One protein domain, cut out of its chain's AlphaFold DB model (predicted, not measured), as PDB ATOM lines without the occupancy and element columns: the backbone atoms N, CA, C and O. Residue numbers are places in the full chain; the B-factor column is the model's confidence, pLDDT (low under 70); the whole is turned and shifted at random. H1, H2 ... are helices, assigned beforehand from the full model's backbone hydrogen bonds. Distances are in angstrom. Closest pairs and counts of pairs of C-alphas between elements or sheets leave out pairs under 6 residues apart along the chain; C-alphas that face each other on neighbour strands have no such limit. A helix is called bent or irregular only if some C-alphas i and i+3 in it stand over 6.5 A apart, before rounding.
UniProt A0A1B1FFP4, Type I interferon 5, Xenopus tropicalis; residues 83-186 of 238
ATOM      1  N   GLN A  83     154.637 138.545 174.427       96.12
ATOM      2  CA  GLN A  83     154.294 139.513 173.394       96.12
ATOM      3  C   GLN A  83     155.533 139.986 172.623       96.12
ATOM      4  O   GLN A  83     155.459 140.187 171.409       96.12
ATOM      5  N   PHE A  84     156.670 140.156 173.303       96.88
ATOM      6  CA  PHE A  84     157.920 140.521 172.647       96.88
ATOM      7  C   PHE A  84     158.407 139.420 171.696       96.88
ATOM      8  O   PHE A  84     158.753 139.720 170.552       96.88
ATOM      9  N   PHE A  85     158.361 138.150 172.109       96.75
ATOM     10  CA  PHE A  85     158.688 137.021 171.234       96.75
ATOM     11  C   PHE A  85     157.752 136.935 170.029       96.75
ATOM     12  O   PHE A  85     158.236 136.837 168.905       96.75
ATOM     13  N   ASN A  86     156.437 137.064 170.229       97.50
ATOM     14  CA  ASN A  86     155.451 137.051 169.141       97.50
ATOM     15  C   ASN A  86     155.718 138.142 168.096       97.50
ATOM     16  O   ASN A  86     155.692 137.893 166.889       97.50
ATOM     17  N   GLU A  87     155.982 139.371 168.542       98.12
ATOM     18  CA  GLU A  87     156.281 140.460 167.614       98.12
ATOM     19  C   GLU A  87     157.663 140.307 166.963       98.12
ATOM     20  O   GLU A  87     157.798 140.652 165.789       98.12
ATOM     21  N   THR A  88     158.655 139.742 167.667       97.38
ATOM     22  CA  THR A  88     159.968 139.391 167.086       97.38
ATOM     23  C   THR A  88     159.815 138.358 165.981       97.38
ATOM     24  O   THR A  88     160.291 138.585 164.871       97.38
ATOM     25  N   PHE A  89     159.099 137.267 166.263       97.81
ATOM     26  CA  PHE A  89     158.812 136.203 165.308       97.81
ATOM     27  C   PHE A  89     158.184 136.787 164.044       97.81
ATOM     28  O   PHE A  89     158.687 136.619 162.934       97.81
ATOM     29  N   ARG A  90     157.117 137.573 164.225       97.94
ATOM     30  CA  ARG A  90     156.421 138.218 163.114       97.94
ATOM     31  C   ARG A  90     157.335 139.163 162.340       97.94
ATOM     32  O   ARG A  90     157.286 139.198 161.117       97.94
ATOM     33  N   PHE A  91     158.148 139.944 163.044       96.75
ATOM     34  CA  PHE A  91     159.049 140.908 162.430       96.75
ATOM     35  C   PHE A  91     160.125 140.240 161.573       96.75
ATOM     36  O   PHE A  91     160.302 140.656 160.430       96.75
ATOM     37  N   TYR A  92     160.802 139.207 162.083       95.50
ATOM     38  CA  TYR A  92     161.800 138.462 161.315       95.50
ATOM     39  C   TYR A  92     161.168 137.758 160.118       95.50
ATOM     40  O   TYR A  92     161.636 137.948 158.999       95.50
ATOM     41  N   ASN A  93     160.037 137.077 160.311       95.38
ATOM     42  CA  ASN A  93     159.329 136.418 159.216       95.38
ATOM     43  C   ASN A  93     158.923 137.394 158.090       95.38
ATOM     44  O   ASN A  93     158.946 137.038 156.919       95.38
ATOM     45  N   GLU A  94     158.572 138.637 158.433       95.31
ATOM     46  CA  GLU A  94     158.178 139.672 157.466       95.31
ATOM     47  C   GLU A  94     159.360 140.444 156.844       95.31
ATOM     48  O   GLU A  94     159.159 141.122 155.838       95.31
ATOM     49  N   ASN A  95     160.554 140.442 157.455       93.62
ATOM     50  CA  ASN A  95     161.627 141.388 157.098       93.62
ATOM     51  C   ASN A  95     163.034 140.767 157.004       93.62
ATOM     52  O   ASN A  95     163.992 141.528 156.893       93.62
ATOM     53  N   PHE A  96     163.195 139.440 157.043       91.38
ATOM     54  CA  PHE A  96     164.522 138.801 157.054       91.38
ATOM     55  C   PHE A  96     165.416 139.227 155.874       91.38
ATOM     56  O   PHE A  96     166.590 139.526 156.084       91.38
ATOM     57  N   GLU A  97     164.855 139.360 154.666       90.56
ATOM     58  CA  GLU A  97     165.591 139.828 153.482       90.56
ATOM     59  C   GLU A  97     166.070 141.275 153.642       90.56
ATOM     60  O   GLU A  97     167.228 141.589 153.382       90.56
ATOM     61  N   ALA A  98     165.196 142.163 154.129       89.75
ATOM     62  CA  ALA A  98     165.529 143.570 154.364       89.75
ATOM     63  C   ALA A  98     166.564 143.754 155.485       89.75
ATOM     64  O   ALA A  98     167.236 144.783 155.550       89.75
ATOM     65  N   LEU A  99     166.676 142.766 156.373       88.94
ATOM     66  CA  LEU A  99     167.686 142.698 157.422       88.94
ATOM     67  C   LEU A  99     169.004 142.076 156.936       88.94
ATOM     68  O   LEU A  99     169.967 142.071 157.696       88.94
ATOM     69  N   GLY A 100     169.059 141.556 155.703       87.88
ATOM     70  CA  GLY A 100     170.237 140.874 155.166       87.88
ATOM     71  C   GLY A 100     170.556 139.554 155.872       87.88
ATOM     72  O   GLY A 100     171.711 139.137 155.886       87.88
ATOM     73  N   LEU A 101     169.563 138.908 156.495       88.25
ATOM     74  CA  LEU A 101     169.777 137.688 157.275       88.25
ATOM     75  C   LEU A 101     169.829 136.448 156.378       88.25
ATOM     76  O   LEU A 101     169.064 136.321 155.422       88.25
ATOM     77  N   SER A 102     170.671 135.483 156.755       89.94
ATOM     78  CA  SER A 102     170.619 134.129 156.194       89.94
ATOM     79  C   SER A 102     169.252 133.494 156.463       89.94
ATOM     80  O   SER A 102     168.753 133.535 157.590       89.94
ATOM     81  N   GLN A 103     168.673 132.860 155.441       91.06
ATOM     82  CA  GLN A 103     167.404 132.140 155.565       91.06
ATOM     83  C   GLN A 103     167.491 131.008 156.598       91.06
ATOM     84  O   GLN A 103     166.557 130.822 157.372       91.06
ATOM     85  N   GLU A 104     168.612 130.284 156.632       92.19
ATOM     86  CA  GLU A 104     168.842 129.184 157.573       92.19
ATOM     87  C   GLU A 104     168.842 129.691 159.019       92.19
ATOM     88  O   GLU A 104     168.044 129.230 159.834       92.19
ATOM     89  N   LEU A 105     169.659 130.710 159.312       89.44
ATOM     90  CA  LEU A 105     169.751 131.294 160.655       89.44
ATOM     91  C   LEU A 105     168.432 131.941 161.087       89.44
ATOM     92  O   LEU A 105     168.019 131.816 162.238       89.44
ATOM     93  N   CYS A 106     167.744 132.620 160.165       93.19
ATOM     94  CA  CYS A 106     166.436 133.194 160.452       93.19
ATOM     95  C   CYS A 106     165.412 132.098 160.775       93.19
ATOM     96  O   CYS A 106     164.614 132.263 161.696       93.19
ATOM     97  N   HIS A 107     165.423 130.982 160.045       95.62
ATOM     98  CA  HIS A 107     164.513 129.872 160.302       95.62
ATOM     99  C   HIS A 107     164.785 129.216 161.660       95.62
ATOM    100  O   HIS A 107     163.845 128.996 162.423       95.62
ATOM    101  N   GLU A 108     166.057 128.977 161.990       95.56
ATOM    102  CA  GLU A 108     166.496 128.474 163.299       95.56
ATOM    103  C   GLU A 108     165.976 129.379 164.432       95.56
ATOM    104  O   GLU A 108     165.294 128.920 165.352       95.56
ATOM    105  N   GLN A 109     166.180 130.695 164.305       95.31
ATOM    106  CA  GLN A 109     165.701 131.676 165.278       95.31
ATOM    107  C   GLN A 109     164.171 131.665 165.426       95.31
ATOM    108  O   GLN A 109     163.648 131.744 166.541       95.31
ATOM    109  N   LEU A 110     163.433 131.574 164.316       96.88
ATOM    110  CA  LEU A 110     161.968 131.533 164.326       96.88
ATOM    111  C   LEU A 110     161.438 130.276 165.025       96.88
ATOM    112  O   LEU A 110     160.477 130.372 165.791       96.88
ATOM    113  N   GLN A 111     162.070 129.117 164.814       96.69
ATOM    114  CA  GLN A 111     161.702 127.883 165.510       96.69
ATOM    115  C   GLN A 111     161.907 127.998 167.026       96.69
ATOM    116  O   GLN A 111     161.036 127.587 167.794       96.69
ATOM    117  N   LEU A 112     163.025 128.587 167.461       95.56
ATOM    118  CA  LEU A 112     163.312 128.802 168.883       95.56
ATOM    119  C   LEU A 112     162.297 129.752 169.527       95.56
ATOM    120  O   LEU A 112     161.754 129.450 170.591       95.56
ATOM    121  N   LEU A 113     161.979 130.863 168.855       95.88
ATOM    122  CA  LEU A 113     160.950 131.801 169.310       95.88
ATOM    123  C   LEU A 113     159.581 131.125 169.427       95.88
ATOM    124  O   LEU A 113     158.907 131.307 170.437       95.88
ATOM    125  N   GLN A 114     159.186 130.322 168.436       95.81
ATOM    126  CA  GLN A 114     157.909 129.606 168.451       95.81
ATOM    127  C   GLN A 114     157.813 128.640 169.640       95.81
ATOM    128  O   GLN A 114     156.816 128.656 170.359       95.81
ATOM    129  N   ARG A 115     158.868 127.856 169.903       92.62
ATOM    130  CA  ARG A 115     158.909 126.938 171.055       92.62
ATOM    131  C   ARG A 115     158.807 127.680 172.387       92.62
ATOM    132  O   ARG A 115     158.053 127.259 173.259       92.62
ATOM    133  N   LEU A 116     159.519 128.800 172.532       90.56
ATOM    134  CA  LEU A 116     159.420 129.652 173.722       90.56
ATOM    135  C   LEU A 116     158.014 130.241 173.883       90.56
ATOM    136  O   LEU A 116     157.499 130.305 174.997       90.56
ATOM    137  N   ILE A 117     157.364 130.648 172.791       92.06
ATOM    138  CA  ILE A 117     155.979 131.126 172.839       92.06
ATOM    139  C   ILE A 117     155.050 130.017 173.339       92.06
ATOM    140  O   ILE A 117     154.271 130.247 174.260       92.06
ATOM    141  N   GLU A 118     155.151 128.818 172.772       89.25
ATOM    142  CA  GLU A 118     154.311 127.673 173.137       89.25
ATOM    143  C   GLU A 118     154.519 127.229 174.590       89.25
ATOM    144  O   GLU A 118     153.544 126.984 175.302       89.25
ATOM    145  N   GLU A 119     155.770 127.167 175.055       85.25
ATOM    146  CA  GLU A 119     156.096 126.740 176.419       85.25
ATOM    147  C   GLU A 119     155.580 127.735 177.473       85.25
ATOM    148  O   GLU A 119     155.121 127.321 178.540       85.25
ATOM    149  N   TRP A 120     155.606 129.038 177.180       83.44
ATOM    150  CA  TRP A 120     155.294 130.090 178.156       83.44
ATOM    151  C   TRP A 120     153.874 130.663 177.994       83.44
ATOM    152  O   TRP A 120     153.382 131.333 178.903       83.44
ATOM    153  N   ALA A 121     153.169 130.380 176.889       85.06
ATOM    154  CA  ALA A 121     151.801 130.848 176.640       85.06
ATOM    155  C   ALA A 121     150.792 130.512 177.761       85.06
ATOM    156  O   ALA A 121     150.016 131.402 178.119       85.06
ATOM    157  N   PRO A 122     150.802 129.311 178.382       83.69
ATOM    158  CA  PRO A 122     149.860 128.977 179.457       83.69
ATOM    159  C   PRO A 122     149.977 129.862 180.708       83.69
ATOM    160  O   PRO A 122     149.071 129.891 181.533       83.69
ATOM    161  N   CYS A 123     151.089 130.580 180.863       81.50
ATOM    162  CA  CYS A 123     151.357 131.457 182.001       81.50
ATOM    163  C   CYS A 123     150.831 132.884 181.829       81.50
ATOM    164  O   CYS A 123     150.921 133.699 182.750       81.50
ATOM    165  N   VAL A 124     150.353 133.223 180.633       82.50
ATOM    166  CA  VAL A 124     149.892 134.570 180.321       82.50
ATOM    167  C   VAL A 124     148.474 134.748 180.847       82.50
ATOM    168  O   VAL A 124     147.553 134.045 180.443       82.50
ATOM    169  N   THR A 125     148.278 135.735 181.720       80.50
ATOM    170  CA  THR A 125     146.949 136.073 182.240       80.50
ATOM    171  C   THR A 125     146.327 137.246 181.488       80.50
ATOM    172  O   THR A 125     147.012 138.188 181.067       80.50
ATOM    173  N   ASP A 126     144.999 137.223 181.341       83.31
ATOM    174  CA  ASP A 126     144.246 138.292 180.677       83.31
ATOM    175  C   ASP A 126     144.003 139.495 181.609       83.31
ATOM    176  O   ASP A 126     142.877 139.835 181.970       83.31
ATOM    177  N   THR A 127     145.079 140.151 182.040       83.69
ATOM    178  CA  THR A 127     145.006 141.329 182.918       83.69
ATOM    179  C   THR A 127     145.094 142.633 182.133       83.69
ATOM    180  O   THR A 127     145.661 142.712 181.041       83.69
ATOM    181  N   LYS A 128     144.576 143.722 182.717       86.50
ATOM    182  CA  LYS A 128     144.728 145.071 182.145       86.50
ATOM    183  C   LYS A 128     146.204 145.458 181.978       86.50
ATOM    184  O   LYS A 128     146.563 145.988 180.931       86.50
ATOM    185  N   ALA A 129     147.042 145.144 182.968       83.94
ATOM    186  CA  ALA A 129     148.482 145.399 182.918       83.94
ATOM    187  C   ALA A 129     149.132 144.703 181.712       83.94
ATOM    188  O   ALA A 129     149.835 145.348 180.934       83.94
ATOM    189  N   ASN A 130     148.810 143.424 181.493       84.38
ATOM    190  CA  ASN A 130     149.285 142.684 180.328       84.38
ATOM    191  C   ASN A 130     148.800 143.314 179.004       84.38
ATOM    192  O   ASN A 130     149.594 143.531 178.088       84.38
ATOM    193  N   LYS A 131     147.521 143.714 178.911       88.62
ATOM    194  CA  LYS A 131     146.969 144.409 177.725       88.62
ATOM    195  C   LYS A 131     147.660 145.742 177.434       88.62
ATOM    196  O   LYS A 131     147.810 146.118 176.267       88.62
ATOM    197  N   ASP A 132     148.004 146.509 178.465       88.88
ATOM    198  CA  ASP A 132     148.680 147.804 178.331       88.88
ATOM    199  C   ASP A 132     150.120 147.628 177.829       88.88
ATOM    200  O   ASP A 132     150.499 148.251 176.825       88.88
ATOM    201  N   VAL A 133     150.883 146.728 178.460       90.50
ATOM    202  CA  VAL A 133     152.253 146.389 178.044       90.50
ATOM    203  C   VAL A 133     152.256 145.832 176.625       90.50
ATOM    204  O   VAL A 133     152.983 146.340 175.767       90.50
ATOM    205  N   SER A 134     151.364 144.882 176.334       91.75
ATOM    206  CA  SER A 134     151.300 144.234 175.026       91.75
ATOM    207  C   SER A 134     151.056 145.228 173.893       91.75
ATOM    208  O   SER A 134     151.755 145.235 172.878       91.75
ATOM    209  N   ARG A 135     150.124 146.172 174.096       93.25
ATOM    210  CA  ARG A 135     149.879 147.257 173.136       93.25
ATOM    211  C   ARG A 135     151.094 148.160 172.946       93.25
ATOM    212  O   ARG A 135     151.308 148.661 171.841       93.25
ATOM    213  N   GLY A 136     151.862 148.423 174.002       93.38
ATOM    214  CA  GLY A 136     153.093 149.203 173.894       93.38
ATOM    215  C   GLY A 136     154.173 148.489 173.084       93.38
ATOM    216  O   GLY A 136     154.763 149.123 172.206       93.38
ATOM    217  N   ILE A 137     154.342 147.178 173.282       96.00
ATOM    218  CA  ILE A 137     155.257 146.335 172.495       96.00
ATOM    219  C   ILE A 137     154.854 146.325 171.015       96.00
ATOM    220  O   ILE A 137     155.673 146.641 170.150       96.00
ATOM    221  N   SER A 138     153.574 146.122 170.693       96.25
ATOM    222  CA  SER A 138     153.113 146.190 169.297       96.25
ATOM    223  C   SER A 138     153.338 147.562 168.650       96.25
ATOM    224  O   SER A 138     153.674 147.663 167.466       96.25
ATOM    225  N   ARG A 139     153.172 148.663 169.404       95.50
ATOM    226  CA  ARG A 139     153.487 150.015 168.900       95.50
ATOM    227  C   ARG A 139     154.978 150.193 168.631       95.50
ATOM    228  O   ARG A 139     155.325 150.854 167.651       95.50
ATOM    229  N   PHE A 140     155.832 149.631 169.478       94.88
ATOM    230  CA  PHE A 140     157.278 149.623 169.285       94.88
ATOM    231  C   PHE A 140     157.656 148.884 167.991       94.88
ATOM    232  O   PHE A 140     158.260 149.500 167.111       94.88
ATOM    233  N   TYR A 141     157.172 147.657 167.775       95.94
ATOM    234  CA  TYR A 141     157.448 146.912 166.537       95.94
ATOM    235  C   TYR A 141     156.886 147.573 165.283       95.94
ATOM    236  O   TYR A 141     157.509 147.557 164.222       95.94
ATOM    237  N   ARG A 142     155.733 148.242 165.378       94.75
ATOM    238  CA  ARG A 142     155.214 149.052 164.265       94.75
ATOM    239  C   ARG A 142     156.182 150.162 163.851       94.75
ATOM    240  O   ARG A 142     156.225 150.511 162.674       94.75
ATOM    241  N   ARG A 143     156.941 150.737 164.791       92.44
ATOM    242  CA  ARG A 143     157.988 151.720 164.472       92.44
ATOM    243  C   ARG A 143     159.193 151.040 163.824       92.44
ATOM    244  O   ARG A 143     159.655 151.547 162.808       92.44
ATOM    245  N   LEU A 144     159.626 149.882 164.329       92.94
ATOM    246  CA  LEU A 144     160.728 149.113 163.733       92.94
ATOM    247  C   LEU A 144     160.445 148.725 162.274       92.94
ATOM    248  O   LEU A 144     161.274 148.991 161.408       92.94
ATOM    249  N   ARG A 145     159.234 148.235 161.961       93.56
ATOM    250  CA  ARG A 145     158.805 147.923 160.576       93.56
ATOM    251  C   ARG A 145     158.889 149.122 159.627       93.56
ATOM    252  O   ARG A 145     159.134 148.959 158.438       93.56
ATOM    253  N   LYS A 146     158.691 150.344 160.130       90.88
ATOM    254  CA  LYS A 146     158.855 151.567 159.326       90.88
ATOM    255  C   LYS A 146     160.319 151.946 159.125       90.88
ATOM    256  O   LYS A 146     160.632 152.615 158.148       90.88
ATOM    257  N   LEU A 147     161.179 151.588 160.074       88.94
ATOM    258  CA  LEU A 147     162.590 151.955 160.076       88.94
ATOM    259  C   LEU A 147     163.423 150.992 159.241       88.94
ATOM    260  O   LEU A 147     164.207 151.466 158.436       88.94
ATOM    261  N   VAL A 148     163.191 149.680 159.345       90.19
ATOM    262  CA  VAL A 148     163.938 148.665 158.577       90.19
ATOM    263  C   VAL A 148     163.833 148.868 157.062       90.19
ATOM    264  O   VAL A 148     164.776 148.610 156.330       90.19
ATOM    265  N   ARG A 149     162.713 149.427 156.586       86.44
ATOM    266  CA  ARG A 149     162.497 149.762 155.167       86.44
ATOM    267  C   ARG A 149     163.293 150.975 154.683       86.44
ATOM    268  O   ARG A 149     163.310 151.252 153.488       86.44
ATOM    269  N   LYS A 150     163.888 151.751 155.590       86.69
ATOM    270  CA  LYS A 150     164.723 152.904 155.244       86.69
ATOM    271  C   LYS A 150     166.170 152.445 155.124       86.69
ATOM    272  O   LYS A 150     166.676 151.767 156.013       86.69
ATOM    273  N   GLN A 151     166.840 152.880 154.062       79.94
ATOM    274  CA  GLN A 151     168.235 152.539 153.801       79.94
ATOM    275  C   GLN A 151     169.132 152.836 155.016       79.94
ATOM    276  O   GLN A 151     168.962 153.858 155.683       79.94
ATOM    277  N   GLY A 152     170.047 151.911 155.316       79.81
ATOM    278  CA  GLY A 152     171.017 152.033 156.410       79.81
ATOM    279  C   GLY A 152     170.486 151.733 157.817       79.81
ATOM    280  O   GLY A 152     171.249 151.822 158.769       79.81
ATOM    281  N   ASN A 153     169.209 151.367 157.989       86.25
ATOM    282  CA  ASN A 153     168.638 151.123 159.324       86.25
ATOM    283  C   ASN A 153     168.561 149.646 159.739       86.25
ATOM    284  O   ASN A 153     168.194 149.371 160.880       86.25
ATOM    285  N   ALA A 154     168.874 148.703 158.849       88.12
ATOM    286  CA  ALA A 154     168.736 147.269 159.106       88.12
ATOM    287  C   ALA A 154     169.538 146.808 160.337       88.12
ATOM    288  O   ALA A 154     168.943 146.319 161.298       88.12
ATOM    289  N   ALA A 155     170.850 147.064 160.351       86.88
ATOM    290  CA  ALA A 155     171.737 146.706 161.460       86.88
ATOM    291  C   ALA A 155     171.278 147.326 162.791       86.88
ATOM    292  O   ALA A 155     171.176 146.650 163.813       86.88
ATOM    293  N   CYS A 156     170.886 148.600 162.762       87.31
ATOM    294  CA  CYS A 156     170.349 149.309 163.920       87.31
ATOM    295  C   CYS A 156     169.087 148.670 164.496       87.31
ATOM    296  O   CYS A 156     168.973 148.480 165.709       87.31
ATOM    297  N   VAL A 157     168.122 148.339 163.634       90.44
ATOM    298  CA  VAL A 157     166.889 147.676 164.067       90.44
ATOM    299  C   VAL A 157     167.203 146.307 164.663       90.44
ATOM    300  O   VAL A 157     166.641 145.967 165.705       90.44
ATOM    301  N   LEU A 158     168.124 145.561 164.050       89.94
ATOM    302  CA  LEU A 158     168.534 144.247 164.529       89.94
ATOM    303  C   LEU A 158     169.193 144.316 165.913       89.94
ATOM    304  O   LEU A 158     168.807 143.569 166.807       89.94
ATOM    305  N   SER A 159     170.111 145.259 166.136       87.62
ATOM    306  CA  SER A 159     170.744 145.441 167.448       87.62
ATOM    307  C   SER A 159     169.760 145.829 168.536       87.62
ATOM    308  O   SER A 159     169.846 145.301 169.640       87.62
ATOM    309  N   VAL A 160     168.780 146.682 168.237       89.56
ATOM    310  CA  VAL A 160     167.753 147.012 169.229       89.56
ATOM    311  C   VAL A 160     166.875 145.810 169.549       89.56
ATOM    312  O   VAL A 160     166.516 145.625 170.708       89.56
ATOM    313  N   ILE A 161     166.527 144.973 168.571       92.81
ATOM    314  CA  ILE A 161     165.810 143.725 168.865       92.81
ATOM    315  C   ILE A 161     166.684 142.821 169.739       92.81
ATOM    316  O   ILE A 161     166.210 142.365 170.777       92.81
ATOM    317  N   SER A 162     167.957 142.651 169.375       91.06
ATOM    318  CA  SER A 162     168.939 141.857 170.116       91.06
ATOM    319  C   SER A 162     169.072 142.309 171.576       91.06
ATOM    320  O   SER A 162     168.828 141.523 172.489       91.06
ATOM    321  N   GLU A 163     169.324 143.598 171.826       90.00
ATOM    322  CA  GLU A 163     169.430 144.162 173.180       90.00
ATOM    323  C   GLU A 163     168.176 143.871 174.019       90.00
ATOM    324  O   GLU A 163     168.256 143.530 175.200       90.00
ATOM    325  N   ASN A 164     166.992 143.973 173.411       93.62
ATOM    326  CA  ASN A 164     165.743 143.727 174.123       93.62
ATOM    327  C   ASN A 164     165.452 142.228 174.313       93.62
ATOM    328  O   ASN A 164     164.848 141.880 175.324       93.62
ATOM    329  N   LEU A 165     165.933 141.333 173.440       94.38
ATOM    330  CA  LEU A 165     165.893 139.883 173.688       94.38
ATOM    331  C   LEU A 165     166.701 139.512 174.938       94.38
ATOM    332  O   LEU A 165     166.216 138.737 175.764       94.38
ATOM    333  N   TYR A 166     167.864 140.136 175.145       92.62
ATOM    334  CA  TYR A 166     168.633 139.984 176.385       92.62
ATOM    335  C   TYR A 166     167.865 140.482 177.616       92.62
ATOM    336  O   TYR A 166     167.840 139.811 178.652       92.62
ATOM    337  N   GLN A 167     167.183 141.630 177.519       93.06
ATOM    338  CA  GLN A 167     166.353 142.128 178.624       93.06
ATOM    339  C   GLN A 167     165.173 141.199 178.933       93.06
ATOM    340  O   GLN A 167     164.862 140.977 180.107       93.06
ATOM    341  N   VAL A 168     164.546 140.620 177.906       93.19
ATOM    342  CA  VAL A 168     163.482 139.622 178.073       93.19
ATOM    343  C   VAL A 168     164.021 138.361 178.747       93.19
ATOM    344  O   VAL A 168     163.423 137.896 179.716       93.19
ATOM    345  N   ALA A 169     165.169 137.836 178.318       91.12
ATOM    346  CA  ALA A 169     165.780 136.670 178.956       91.12
ATOM    347  C   ALA A 169     166.092 136.928 180.442       91.12
ATOM    348  O   ALA A 169     165.769 136.107 181.304       91.12
ATOM    349  N   HIS A 170     166.630 138.106 180.769       89.88
ATOM    350  CA  HIS A 170     166.865 138.509 182.156       89.88
ATOM    351  C   HIS A 170     165.557 138.638 182.961       89.88
ATOM    352  O   HIS A 170     165.486 138.202 184.114       89.88
ATOM    353  N   LEU A 171     164.499 139.201 182.367       90.81
ATOM    354  CA  LEU A 171     163.173 139.255 182.982       90.81
ATOM    355  C   LEU A 171     162.668 137.850 183.324       90.81
ATOM    356  O   LEU A 171     162.308 137.602 184.473       90.81
ATOM    357  N   LEU A 172     162.701 136.931 182.362       88.44
ATOM    358  CA  LEU A 172     162.221 135.565 182.545       88.44
ATOM    359  C   LEU A 172     163.043 134.781 183.577       88.44
ATOM    360  O   LEU A 172     162.472 134.069 184.404       88.44
ATOM    361  N   SER A 173     164.364 134.979 183.610       86.38
ATOM    362  CA  SER A 173     165.236 134.415 184.648       86.38
ATOM    363  C   SER A 173     164.852 134.906 186.052       86.38
ATOM    364  O   SER A 173     164.720 134.102 186.982       86.38
ATOM    365  N   ARG A 174     164.580 136.213 186.220       87.00
ATOM    366  CA  ARG A 174     164.101 136.770 187.502       87.00
ATOM    367  C   ARG A 174     162.765 136.167 187.924       87.00
ATOM    368  O   ARG A 174     162.616 135.807 189.092       87.00
ATOM    369  N   VAL A 175     161.819 136.037 186.992       85.69
ATOM    370  CA  VAL A 175     160.509 135.431 187.266       85.69
ATOM    371  C   VAL A 175     160.678 133.988 187.738       85.69
ATOM    372  O   VAL A 175     160.152 133.620 188.786       85.69
ATOM    373  N   ARG A 176     161.473 133.186 187.022       81.81
ATOM    374  CA  ARG A 176     161.742 131.796 187.402       81.81
ATOM    375  C   ARG A 176     162.390 131.696 188.783       81.81
ATOM    376  O   ARG A 176     161.953 130.891 189.601       81.81
ATOM    377  N   LYS A 177     163.390 132.535 189.077       82.19
ATOM    378  CA  LYS A 177     164.017 132.589 190.407       82.19
ATOM    379  C   LYS A 177     162.994 132.900 191.501       82.19
ATOM    380  O   LYS A 177     163.026 132.258 192.546       82.19
ATOM    381  N   HIS A 178     162.098 133.859 191.265       81.94
ATOM    382  CA  HIS A 178     161.046 134.211 192.218       81.94
ATOM    383  C   HIS A 178     160.103 133.029 192.487       81.94
ATOM    384  O   HIS A 178     159.839 132.709 193.643       81.94
ATOM    385  N   LEU A 179     159.671 132.326 191.436       79.00
ATOM    386  CA  LEU A 179     158.805 131.152 191.568       79.00
ATOM    387  C   LEU A 179     159.489 129.994 192.313       79.00
ATOM    388  O   LEU A 179     158.885 129.420 193.212       79.00
ATOM    389  N   LEU A 180     160.758 129.701 192.009       78.00
ATOM    390  CA  LEU A 180     161.517 128.626 192.668       78.00
ATOM    391  C   LEU A 180     161.743 128.876 194.166       78.00
ATOM    392  O   LEU A 180     161.782 127.931 194.952       78.00
ATOM    393  N   ILE A 181     161.937 130.134 194.573       77.25
ATOM    394  CA  ILE A 181     162.073 130.492 195.993       77.25
ATOM    395  C   ILE A 181     160.741 130.268 196.716       77.25
ATOM    396  O   ILE A 181     160.729 129.685 197.797       77.25
ATOM    397  N   ASN A 182     159.631 130.684 196.104       67.75
ATOM    398  CA  ASN A 182     158.303 130.544 196.700       67.75
ATOM    399  C   ASN A 182     157.850 129.076 196.776       67.75
ATOM    400  O   ASN A 182     157.205 128.693 197.745       67.75
ATOM    401  N   GLU A 183     158.233 128.243 195.804       64.88
ATOM    402  CA  GLU A 183     157.967 126.799 195.809       64.88
ATOM    403  C   GLU A 183     158.725 126.085 196.942       64.88
ATOM    404  O   GLU A 183     158.141 125.314 197.699       64.88
ATOM    405  N   LYS A 184     160.011 126.410 197.138       56.25
ATOM    406  CA  LYS A 184     160.824 125.854 198.237       56.25
ATOM    407  C   LYS A 184     160.401 126.356 199.621       56.25
ATOM    408  O   LYS A 184     160.661 125.685 200.614       56.25
ATOM    409  N   GLY A 185     159.744 127.514 199.692       45.41
ATOM    410  CA  GLY A 185     159.209 128.083 200.930       45.41
ATOM    411  C   GLY A 185     158.000 127.335 201.503       45.41
ATOM    412  O   GLY A 185     157.637 127.585 202.650       45.41
ATOM    413  N   HIS A 186     157.390 126.413 200.749       45.38
ATOM    414  CA  HIS A 186     156.293 125.584 201.252       45.38
ATOM    415  C   HIS A 186     156.734 124.296 201.963       45.38
ATOM    416  O   HIS A 186     155.897 123.692 202.625       45.38
TER     417      HIS A 186
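Overview. This is residues 83 to 186 of the 238 residues of the protein "Type I interferon 5" of Xenopus tropicalis (UniProt A0A1B1FFP4). Three helices, H2, H1 and H3, stand side by side in a row with the short H1 in the middle, and the long H4 runs along one side of this row; residues 173 to 186, of which 173 to 184 belong to H4, stick out beyond the body. The printed part has 104 residues with four named helices, in the order H1, H2, H3, H4, and no named strand: the class is all helix. It is only just loose, close to compact, with a radius of gyration of the C-alphas of 15.7 A, and elongated, spanning 55 by 30 by 20 A.

Arrangement. H1, residues 83 to 95, and H2, residues 103 to 123, form a helical hairpin; they touch, closest at the C-alphas of Phe 89 and Leu 110, 5.7 A apart, at a shallow tilt of 23 degrees, opposite ways. H3, residues 128 to 148, touches H1 at a shallow tilt of 21 degrees, the same way; their closest C-alphas, of Gln 83 and Ser 134, are 5.8 A apart. H4, residues 154 to 184, forms a helical hairpin with H3, at a shallow tilt of 22 degrees, opposite ways. They touch with residues 144 to 148 and 154 to 157 alone, closest at the C-alphas of Val 148 and Ala 154, 5.0 A apart. H1 and H4 are close but not clearly touching: their closest C-alphas, of Thr 88 and Ile 161, are 7.5 A apart. H1, H3 and H4 form a bundle, helices side by side at shallow tilts. H2 is apart from H3 and H4. Every O i to N i+4 pair is within hydrogen-bond range in H1 and H4, against 15 of 17 in H2 and 16 of 17 in H3.

Along the chain. H1 begins at C-alpha 83, (154.294, 139.513, 173.394), and is 18.0 A long. H2 is 30.9 A long and irregular, with C-alphas 119 and 122 7.3 A apart. H3 is 30.6 A long. H4, 45.3 A, ends at C-alpha 184, (160.824, 125.854, 198.237).

Size, cuts and confidence. The C-alphas farthest apart, of Gln 151 and His 186, are 55.9 A apart. The printed part has no cut. The links from H2 to H3 and from H3 to H4 are tight, that from H1 to H2 is short, and no link is long. Mean pLDDT of the printed part is 88.6; residues 182 to 186 are under 70.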